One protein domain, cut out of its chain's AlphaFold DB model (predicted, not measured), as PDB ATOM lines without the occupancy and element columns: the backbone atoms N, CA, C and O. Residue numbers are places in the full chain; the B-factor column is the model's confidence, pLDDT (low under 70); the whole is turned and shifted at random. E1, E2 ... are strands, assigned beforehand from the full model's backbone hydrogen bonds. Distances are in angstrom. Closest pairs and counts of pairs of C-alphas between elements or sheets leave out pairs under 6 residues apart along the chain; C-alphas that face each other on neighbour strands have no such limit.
ATOM      1  N   TYR A  17     123.157  -4.212 150.507       75.31
ATOM      2  CA  TYR A  17     123.588  -5.565 150.200       75.31
ATOM      3  C   TYR A  17     122.957  -6.048 148.903       75.31
ATOM      4  O   TYR A  17     121.879  -5.600 148.512       75.31
ATOM      5  N   ALA A  18     123.644  -6.969 148.244       72.88
ATOM      6  CA  ALA A  18     123.157  -7.641 147.052       72.88
ATOM      7  C   ALA A  18     123.549  -9.117 147.112       72.88
ATOM      8  O   ALA A  18     124.654  -9.450 147.545       72.88
ATOM      9  N   GLN A  19     122.639  -9.994 146.688       72.69
ATOM     10  CA  GLN A  19     123.013 -11.358 146.326       72.69
ATOM     11  C   GLN A  19     123.577 -11.304 144.910       72.69
ATOM     12  O   GLN A  19     122.908 -10.797 144.008       72.69
ATOM     13  N   CYS A  20     124.803 -11.778 144.732       68.62
ATOM     14  CA  CYS A  20     125.471 -11.799 143.442       68.62
ATOM     15  C   CYS A  20     125.919 -13.223 143.122       68.62
ATOM     16  O   CYS A  20     126.563 -13.874 143.946       68.62
ATOM     17  N   ASN A  21     125.591 -13.663 141.907       65.06
ATOM     18  CA  ASN A  21     125.927 -14.988 141.392       65.06
ATOM     19  C   ASN A  21     126.783 -14.910 140.117       65.06
ATOM     20  O   ASN A  21     126.779 -15.865 139.350       65.06
ATOM     21  N   ASP A  22     127.449 -13.776 139.862       74.56
ATOM     22  CA  ASP A  22     128.402 -13.602 138.756       74.56
ATOM     23  C   ASP A  22     129.106 -12.234 138.886       74.56
ATOM     24  O   ASP A  22     130.110 -12.084 139.589       74.56
ATOM     25  N   PHE A  23     128.508 -11.205 138.282       77.94
ATOM     26  CA  PHE A  23     129.084  -9.883 138.110       77.94
ATOM     27  C   PHE A  23     128.248  -8.798 138.783       77.94
ATOM     28  O   PHE A  23     127.021  -8.786 138.684       77.94
ATOM     29  N   MET A  24     128.915  -7.837 139.419       81.44
ATOM     30  CA  MET A  24     128.265  -6.662 139.982       81.44
ATOM     31  C   MET A  24     129.125  -5.418 139.802       81.44
ATOM     32  O   MET A  24     130.330  -5.445 140.038       81.44
ATOM     33  N   VAL A  25     128.484  -4.308 139.439       81.88
ATOM     34  CA  VAL A  25     129.118  -2.990 139.413       81.88
ATOM     35  C   VAL A  25     128.562  -2.165 140.564       81.88
ATOM     36  O   VAL A  25     127.347  -2.022 140.701       81.88
ATOM     37  N   THR A  26     129.451  -1.650 141.409       80.19
ATOM     38  CA  THR A  26     129.105  -0.713 142.481       80.19
ATOM     39  C   THR A  26     129.701   0.639 142.154       80.19
ATOM     40  O   THR A  26     130.920   0.774 142.099       80.19
ATOM     41  N   ASP A  27     128.836   1.629 141.979       80.69
ATOM     42  CA  ASP A  27     129.244   3.004 141.728       80.69
ATOM     43  C   ASP A  27     129.186   3.830 143.007       80.69
ATOM     44  O   ASP A  27     128.273   3.695 143.830       80.69
ATOM     45  N   TRP A  28     130.169   4.703 143.151       76.06
ATOM     46  CA  TRP A  28     130.323   5.604 144.270       76.06
ATOM     47  C   TRP A  28     130.751   6.980 143.776       76.06
ATOM     48  O   TRP A  28     131.671   7.100 142.976       76.06
ATOM     49  N   GLU A  29     130.113   8.023 144.284       74.75
ATOM     50  CA  GLU A  29     130.447   9.407 143.964       74.75
ATOM     51  C   GLU A  29     130.800  10.136 145.259       74.75
ATOM     52  O   GLU A  29     130.090  10.032 146.264       74.75
ATOM     53  N   PHE A  30     131.908  10.871 145.228       72.44
ATOM     54  CA  PHE A  30     132.302  11.793 146.279       72.44
ATOM     55  C   PHE A  30     132.834  13.085 145.657       72.44
ATOM     56  O   PHE A  30     133.838  13.082 144.943       72.44
ATOM     57  N   GLU A  31     132.153  14.195 145.934       75.00
ATOM     58  CA  GLU A  31     132.392  15.497 145.305       75.00
ATOM     59  C   GLU A  31     132.432  15.424 143.768       75.00
ATOM     60  O   GLU A  31     131.399  15.259 143.131       75.00
ATOM     61  N   LYS A  32     133.615  15.589 143.163       70.81
ATOM     62  CA  LYS A  32     133.840  15.501 141.712       70.81
ATOM     63  C   LYS A  32     134.509  14.190 141.299       70.81
ATOM     64  O   LYS A  32     134.821  14.019 140.126       70.81
ATOM     65  N   CYS A  33     134.772  13.296 142.248       72.06
ATOM     66  CA  CYS A  33     135.419  12.020 142.006       72.06
ATOM     67  C   CYS A  33     134.373  10.910 141.984       72.06
ATOM     68  O   CYS A  33     133.623  10.711 142.940       72.06
ATOM     69  N   ASN A  34     134.348  10.167 140.890       81.56
ATOM     70  CA  ASN A  34     133.540   8.978 140.746       81.56
ATOM     71  C   ASN A  34     134.432   7.747 140.866       81.56
ATOM     72  O   ASN A  34     135.588   7.746 140.436       81.56
ATOM     73  N   PHE A  35     133.880   6.690 141.440       81.56
ATOM     74  CA  PHE A  35     134.550   5.430 141.670       81.56
ATOM     75  C   PHE A  35     133.634   4.278 141.278       81.56
ATOM     76  O   PHE A  35     132.536   4.148 141.814       81.56
ATOM     77  N   SER A  36     134.095   3.434 140.362       84.12
ATOM     78  CA  SER A  36     133.387   2.218 139.961       84.12
ATOM     79  C   SER A  36     134.157   1.002 140.457       84.12
ATOM     80  O   SER A  36     135.370   0.891 140.256       84.12
ATOM     81  N   ILE A  37     133.446   0.073 141.088       83.56
ATOM     82  CA  ILE A  37     133.972  -1.220 141.520       83.56
ATOM     83  C   ILE A  37     133.290  -2.298 140.704       83.56
ATOM     84  O   ILE A  37     132.092  -2.534 140.850       83.56
ATOM     85  N   HIS A  38     134.072  -2.971 139.878       83.75
ATOM     86  CA  HIS A  38     133.641  -4.125 139.112       83.75
ATOM     87  C   HIS A  38     134.031  -5.385 139.882       83.75
ATOM     88  O   HIS A  38     135.213  -5.727 139.954       83.75
ATOM     89  N   SER A  39     133.045  -6.040 140.484       79.44
ATOM     90  CA  SER A  39     133.212  -7.226 141.317       79.44
ATOM     91  C   SER A  39     132.751  -8.476 140.577       79.44
ATOM     92  O   SER A  39     131.610  -8.539 140.124       79.44
ATOM     93  N   TYR A  40     133.613  -9.488 140.525       78.31
ATOM     94  CA  TYR A  40     133.274 -10.825 140.034       78.31
ATOM     95  C   TYR A  40     133.400 -11.867 141.150       78.31
ATOM     96  O   TYR A  40     134.356 -11.836 141.936       78.31
ATOM     97  N   MET A  41     132.434 -12.786 141.211       76.25
ATOM     98  CA  MET A  41     132.312 -13.813 142.248       76.25
ATOM     99  C   MET A  41     131.909 -15.158 141.635       76.25
ATOM    100  O   MET A  41     131.015 -15.229 140.800       76.25
ATOM    101  N   THR A  42     132.538 -16.247 142.078       72.62
ATOM    102  CA  THR A  42     132.356 -17.586 141.483       72.62
ATOM    103  C   THR A  42     131.158 -18.383 142.003       72.62
ATOM    104  O   THR A  42     130.913 -19.486 141.522       72.62
ATOM    105  N   SER A  43     130.463 -17.903 143.035       71.69
ATOM    106  CA  SER A  43     129.337 -18.613 143.660       71.69
ATOM    107  C   SER A  43     128.433 -17.668 144.449       71.69
ATOM    108  O   SER A  43     128.860 -16.560 144.769       71.69
ATOM    109  N   ASP A  44     127.233 -18.139 144.801       69.31
ATOM    110  CA  ASP A  44     126.172 -17.386 145.484       69.31
ATOM    111  C   ASP A  44     126.633 -16.722 146.773       69.31
ATOM    112  O   ASP A  44     126.828 -17.390 147.798       69.31
ATOM    113  N   HIS A  45     126.819 -15.406 146.722       70.44
ATOM    114  CA  HIS A  45     127.391 -14.623 147.809       70.44
ATOM    115  C   HIS A  45     126.602 -13.359 148.084       70.44
ATOM    116  O   HIS A  45     126.000 -12.748 147.204       70.44
ATOM    117  N   THR A  46     126.683 -12.926 149.339       70.94
ATOM    118  CA  THR A  46     126.154 -11.633 149.757       70.94
ATOM    119  C   THR A  46     127.284 -10.620 149.773       70.94
ATOM    120  O   THR A  46     128.204 -10.731 150.588       70.94
ATOM    121  N   LEU A  47     127.215  -9.636 148.880       72.12
ATOM    122  CA  LEU A  47     128.088  -8.474 148.942       72.12
ATOM    123  C   LEU A  47     127.470  -7.433 149.862       72.12
ATOM    124  O   LEU A  47     126.298  -7.092 149.699       72.12
ATOM    125  N   TYR A  48     128.271  -6.898 150.778       72.06
ATOM    126  CA  TYR A  48     127.909  -5.738 151.582       72.06
ATOM    127  C   TYR A  48     128.792  -4.562 151.182       72.06
ATOM    128  O   TYR A  48     130.020  -4.677 151.178       72.06
ATOM    129  N   TYR A  49     128.162  -3.430 150.887       72.88
ATOM    130  CA  TYR A  49     128.843  -2.179 150.588       72.88
ATOM    131  C   TYR A  49     128.211  -1.052 151.396       72.88
ATOM    132  O   TYR A  49     126.991  -0.973 151.544       72.88
ATOM    133  N   ALA A  50     129.055  -0.208 151.978       70.19
ATOM    134  CA  ALA A  50     128.621   0.877 152.842       70.19
ATOM    135  C   ALA A  50     129.648   2.010 152.844       70.19
ATOM    136  O   ALA A  50     130.838   1.782 152.587       70.19
ATOM    137  N   LYS A  51     129.194   3.216 153.198       68.56
ATOM    138  CA  LYS A  51     130.100   4.311 153.542       68.56
ATOM    139  C   LYS A  51     130.862   3.929 154.806       68.56
ATOM    140  O   LYS A  51     130.279   3.373 155.745       68.56
ATOM    141  N   GLY A  52     132.146   4.262 154.839       63.06
ATOM    142  CA  GLY A  52     132.933   4.174 156.057       63.06
ATOM    143  C   GLY A  52     132.358   5.010 157.211       63.06
ATOM    144  O   GLY A  52     131.543   5.908 156.980       63.06
ATOM    145  N   PRO A  53     132.767   4.735 158.460       61.19
ATOM    146  CA  PRO A  53     132.453   5.608 159.579       61.19
ATOM    147  C   PRO A  53     132.940   7.036 159.361       61.19
ATOM    148  O   PRO A  53     134.073   7.247 158.931       61.19
ATOM    149  N   SER A  54     132.103   8.005 159.749       60.91
ATOM    150  CA  SER A  54     132.458   9.430 159.827       60.91
ATOM    151  C   SER A  54     133.365   9.721 161.033       60.91
ATOM    152  O   SER A  54     133.052  10.524 161.911       60.91
ATOM    153  N   ASN A  55     134.461   8.967 161.134       55.12
ATOM    154  CA  ASN A  55     135.575   9.218 162.038       55.12
ATOM    155  C   ASN A  55     136.866   8.544 161.503       55.12
ATOM    156  O   ASN A  55     137.016   7.330 161.685       55.12
ATOM    157  N   PRO A  56     137.800   9.287 160.866       55.78
ATOM    158  CA  PRO A  56     137.745  10.733 160.590       55.78
ATOM    159  C   PRO A  56     136.572  11.094 159.664       55.78
ATOM    160  O   PRO A  56     135.970  10.189 159.085       55.78
ATOM    161  N   SER A  57     136.198  12.379 159.577       58.84
ATOM    162  CA  SER A  57     135.010  12.785 158.808       58.84
ATOM    163  C   SER A  57     135.071  12.198 157.399       58.84
ATOM    164  O   SER A  57     136.135  12.183 156.778       58.84
ATOM    165  N   ILE A  58     133.937  11.736 156.868       59.97
ATOM    166  CA  ILE A  58     133.870  11.314 155.459       59.97
ATOM    167  C   ILE A  58     134.206  12.468 154.499       59.97
ATOM    168  O   ILE A  58     134.603  12.211 153.367       59.97
ATOM    169  N   ASP A  59     134.093  13.713 154.978       61.16
ATOM    170  CA  ASP A  59     134.522  14.923 154.273       61.16
ATOM    171  C   ASP A  59     136.058  15.081 154.265       61.16
ATOM    172  O   ASP A  59     136.603  15.717 153.369       61.16
ATOM    173  N   ASP A  60     136.763  14.478 155.233       57.75
ATOM    174  CA  ASP A  60     138.231  14.481 155.308       57.75
ATOM    175  C   ASP A  60     138.834  13.333 154.481       57.75
ATOM    176  O   ASP A  60     139.856  13.503 153.813       57.75
ATOM    177  N   ILE A  61     138.228  12.140 154.552       58.38
ATOM    178  CA  ILE A  61     138.650  10.945 153.811       58.38
ATOM    179  C   ILE A  61     137.407  10.164 153.372       58.38
ATOM    180  O   ILE A  61     136.740   9.526 154.185       58.38
ATOM    181  N   SER A  62     137.138  10.135 152.065       62.34
ATOM    182  CA  SER A  62     136.098   9.284 151.477       62.34
ATOM    183  C   SER A  62     136.645   7.890 151.166       62.34
ATOM    184  O   SER A  62     137.619   7.743 150.428       62.34
ATOM    185  N   TYR A  63     135.997   6.850 151.692       60.19
ATOM    186  CA  TYR A  63     136.365   5.453 151.454       60.19
ATOM    187  C   TYR A  63     135.141   4.531 151.468       60.19
ATOM    188  O   TYR A  63     134.150   4.773 152.163       60.19
ATOM    189  N   LEU A  64     135.239   3.441 150.703       66.38
ATOM    190  CA  LEU A  64     134.218   2.403 150.602       66.38
ATOM    191  C   LEU A  64     134.724   1.120 151.259       66.38
ATOM    192  O   LEU A  64     135.819   0.643 150.961       66.38
ATOM    193  N   ILE A  65     133.913   0.552 152.153       62.59
ATOM    194  CA  ILE A  65     134.199  -0.753 152.751       62.59
ATOM    195  C   ILE A  65     133.462  -1.816 151.951       62.59
ATOM    196  O   ILE A  65     132.238  -1.780 151.828       62.59
ATOM    197  N   ASN A  66     134.230  -2.768 151.430       64.94
ATOM    198  CA  ASN A  66     133.725  -3.890 150.665       64.94
ATOM    199  C   ASN A  66     134.024  -5.190 151.419       64.94
ATOM    200  O   ASN A  66     135.189  -5.517 151.659       64.94
ATOM    201  N   ARG A  67     132.972  -5.903 151.833       65.06
ATOM    202  CA  ARG A  67     133.095  -7.170 152.556       65.06
ATOM    203  C   ARG A  67     132.389  -8.281 151.793       65.06
ATOM    204  O   ARG A  67     131.200  -8.191 151.497       65.06
ATOM    205  N   VAL A  68     133.140  -9.355 151.579       65.56
ATOM    206  CA  VAL A  68     132.689 -10.588 150.941       65.56
ATOM    207  C   VAL A  68     132.695 -11.709 151.964       65.56
ATOM    208  O   VAL A  68     133.667 -11.864 152.704       65.56
ATOM    209  N   GLU A  69     131.638 -12.512 151.983       59.28
ATOM    210  CA  GLU A  69     131.597 -13.744 152.766       59.28
ATOM    211  C   GLU A  69     131.309 -14.946 151.871       59.28
ATOM    212  O   GLU A  69     130.342 -14.948 151.114       59.28
ATOM    213  N   GLY A  70     132.157 -15.972 151.980       60.41
ATOM    214  CA  GLY A  70     132.126 -17.143 151.113       60.41
ATOM    215  C   GLY A  70     133.117 -18.222 151.535       60.41
ATOM    216  O   GLY A  70     134.111 -17.934 152.203       60.41
ATOM    217  N   LYS A  71     132.859 -19.479 151.156       58.97
ATOM    218  CA  LYS A  71     133.829 -20.581 151.287       58.97
ATOM    219  C   LYS A  71     134.458 -20.848 149.920       58.97
ATOM    220  O   LYS A  71     133.719 -21.059 148.968       58.97
ATOM    221  N   ASN A  72     135.792 -20.911 149.859       63.59
ATOM    222  CA  ASN A  72     136.570 -21.236 148.653       63.59
ATOM    223  C   ASN A  72     136.235 -20.354 147.437       63.59
ATOM    224  O   ASN A  72     135.911 -20.872 146.372       63.59
ATOM    225  N   VAL A  73     136.309 -19.030 147.599       66.94
ATOM    226  CA  VAL A  73     135.969 -18.086 146.529       66.94
ATOM    227  C   VAL A  73     137.126 -17.216 146.108       66.94
ATOM    228  O   VAL A  73     137.877 -16.693 146.927       66.94
ATOM    229  N   ILE A  74     137.218 -17.062 144.788       69.56
ATOM    230  CA  ILE A  74     138.074 -16.078 144.156       69.56
ATOM    231  C   ILE A  74     137.252 -14.812 144.012       69.56
ATOM    232  O   ILE A  74     136.190 -14.808 143.387       69.56
ATOM    233  N   TYR A  75     137.765 -13.748 144.612       74.81
ATOM    234  CA  TYR A  75     137.167 -12.436 144.524       74.81
ATOM    235  C   TYR A  75     138.070 -11.518 143.717       74.81
ATOM    236  O   TYR A  75     139.220 -11.283 144.091       74.81
ATOM    237  N   LEU A  76     137.544 -11.013 142.605       74.88
ATOM    238  CA  LEU A  76     138.252 -10.074 141.754       74.88
ATOM    239  C   LEU A  76     137.517  -8.739 141.769       74.88
ATOM    240  O   LEU A  76     136.337  -8.678 141.431       74.88
ATOM    241  N   ASN A  77     138.258  -7.683 142.103       81.62
ATOM    242  CA  ASN A  77     137.807  -6.308 141.966       81.62
ATOM    243  C   ASN A  77     138.681  -5.559 140.972       81.62
ATOM    244  O   ASN A  77     139.904  -5.531 141.115       81.62
ATOM    245  N   VAL A  78     138.033  -4.900 140.019       78.56
ATOM    246  CA  VAL A  78     138.655  -3.864 139.199       78.56
ATOM    247  C   VAL A  78     138.093  -2.520 139.636       78.56
ATOM    248  O   VAL A  78     136.878  -2.335 139.697       78.56
ATOM    249  N   PHE A  79     138.998  -1.611 139.981       84.00
ATOM    250  CA  PHE A  79     138.682  -0.287 140.494       84.00
ATOM    251  C   PHE A  79     139.012   0.763 139.443       84.00
ATOM    252  O   PHE A  79     140.113   0.762 138.891       84.00
ATOM    253  N   GLU A  80     138.082   1.679 139.210       82.50
ATOM    254  CA  GLU A  80     138.306   2.865 138.392       82.50
ATOM    255  C   GLU A  80     137.934   4.110 139.193       82.50
ATOM    256  O   GLU A  80     136.828   4.182 139.720       82.50
ATOM    257  N   ALA A  81     138.841   5.086 139.260       81.81
ATOM    258  CA  ALA A  81     138.579   6.422 139.792       81.81
ATOM    259  C   ALA A  81     138.666   7.449 138.654       81.81
ATOM    260  O   ALA A  81     139.617   7.408 137.870       81.81
ATOM    261  N   TYR A  82     137.689   8.350 138.547       81.88
ATOM    262  CA  TYR A  82     137.572   9.265 137.409       81.88
ATOM    263  C   TYR A  82     136.812  10.560 137.764       81.88
ATOM    264  O   TYR A  82     135.860  10.549 138.538       81.88
ATOM    265  N   GLU A  83     137.231  11.696 137.194       75.75
ATOM    266  CA  GLU A  83     136.637  13.023 137.473       75.75
ATOM    267  C   GLU A  83     135.482  13.414 136.526       75.75
ATOM    268  O   GLU A  83     134.714  14.333 136.804       75.75
ATOM    269  N   GLN A  84     135.366  12.759 135.367       70.94
ATOM    270  CA  GLN A  84     134.372  13.093 134.337       70.94
ATOM    271  C   GLN A  84     133.097  12.247 134.485       70.94
ATOM    272  O   GLN A  84     133.078  11.266 135.216       70.94
ATOM    273  N   LYS A  85     132.011  12.599 133.782       65.94
ATOM    274  CA  LYS A  85     130.771  11.793 133.817       65.94
ATOM    275  C   LYS A  85     130.914  10.432 133.130       65.94
ATOM    276  O   LYS A  85     130.155   9.516 133.440       65.94
ATOM    277  N   ASP A  86     131.877  10.295 132.222       75.19
ATOM    278  CA  ASP A  86     132.068   9.075 131.450       75.19
ATOM    279  C   ASP A  86     133.112   8.158 132.087       75.19
ATOM    280  O   ASP A  86     134.298   8.481 132.144       75.19
ATOM    281  N   LYS A  87     132.657   6.973 132.507       82.19
ATOM    282  CA  LYS A  87     133.513   5.847 132.907       82.19
ATOM    283  C   LYS A  87     134.420   5.437 131.754       82.19
ATOM    284  O   LYS A  87     133.936   5.324 130.623       82.19
ATOM    285  N   GLY A  88     135.694   5.182 132.027       83.94
ATOM    286  CA  GLY A  88     136.627   4.633 131.050       83.94
ATOM    287  C   GLY A  88     136.454   3.126 130.881       83.94
ATOM    288  O   GLY A  88     136.568   2.637 129.759       83.94
TER     289      GLY A  88
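AT A GLANCE: This is residues 17 to 88 of the 120 residues of an uncharacterized protein of Epulopiscium sp (UniProt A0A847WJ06). Two small antiparallel sheets of three strands each, E1 E4 E5 and E2 E3 E6, form a loose, open sandwich, only partly face to face, with their strands running roughly along one common axis. The chain passes between the sheets at one end, through the links E1 to E2, E3 to E4 and E5 to E6, while the turn between E2 and E3 and a long loop, residues 52 to 63, are at the other end. The printed part has 72 residues with no named helix and six named strands, E1 to E6 in order along the chain, and the class is all strand. It is only just compact, close to loose, with a radius of gyration of the C-alphas of 13.4 A, and its flat outline spans 36 by 31 by 16 A.

IN THESE COORDINATES: E1 is short, residues 17 to 20, and begins at C-alpha 17 at (123.588, -5.565, 150.200). E2 is residues 23 to 30, 23.4 A from first to last C-alpha. E3, residues 33 to 41, is the longest strand, 26.0 A, and begins at C-alpha 33 at (135.419, 12.020, 142.006). E4 is residues 45 to 51, 20.0 A, and E5 is residues 64 to 69, 16.5 A. E6 is residues 75 to 82, 22.8 A, and ends at C-alpha 82 at (137.572, 9.265, 137.409).

HOW THE PARTS SIT: E1 and E4 are antiparallel at 148 degrees, with N 20 and O 45 within hydrogen-bond range at 2.9 A. E4 and E5 form a hairpin, antiparallel at 161 degrees, with N 48 and O 67 at 3.3 A. In the other sheet E2 and E3 form a hairpin, antiparallel at 162 degrees, with N 35 and O 28 at 2.7 A. E3, its inner strand, is also antiparallel to E6, at 164 degrees, with N 34 and O 82 at 2.8 A. This sheet is twisted, its C-alphas up to 4.5 A off the best plane. Between the sheets, E3 and E5 are near each other, with 5 pairs of C-alphas within 10 A and no pair within 8 A. E2 and E5 are only just apart, with closest C-alphas 8.1 A from each other. E1 and E2 meet only through their link, as do E3 and E4.

THE WHOLE: The two C-alphas farthest apart, those of Lys 71 and Gln 84, are 37.7 A from each other. The printed part has no cut. The link from E4 to E5 is long, 12 residues, and the other four are tight. The mean pLDDT of the printed part is 71.4, and 28 residues are under 70, among them residues 51 to 74.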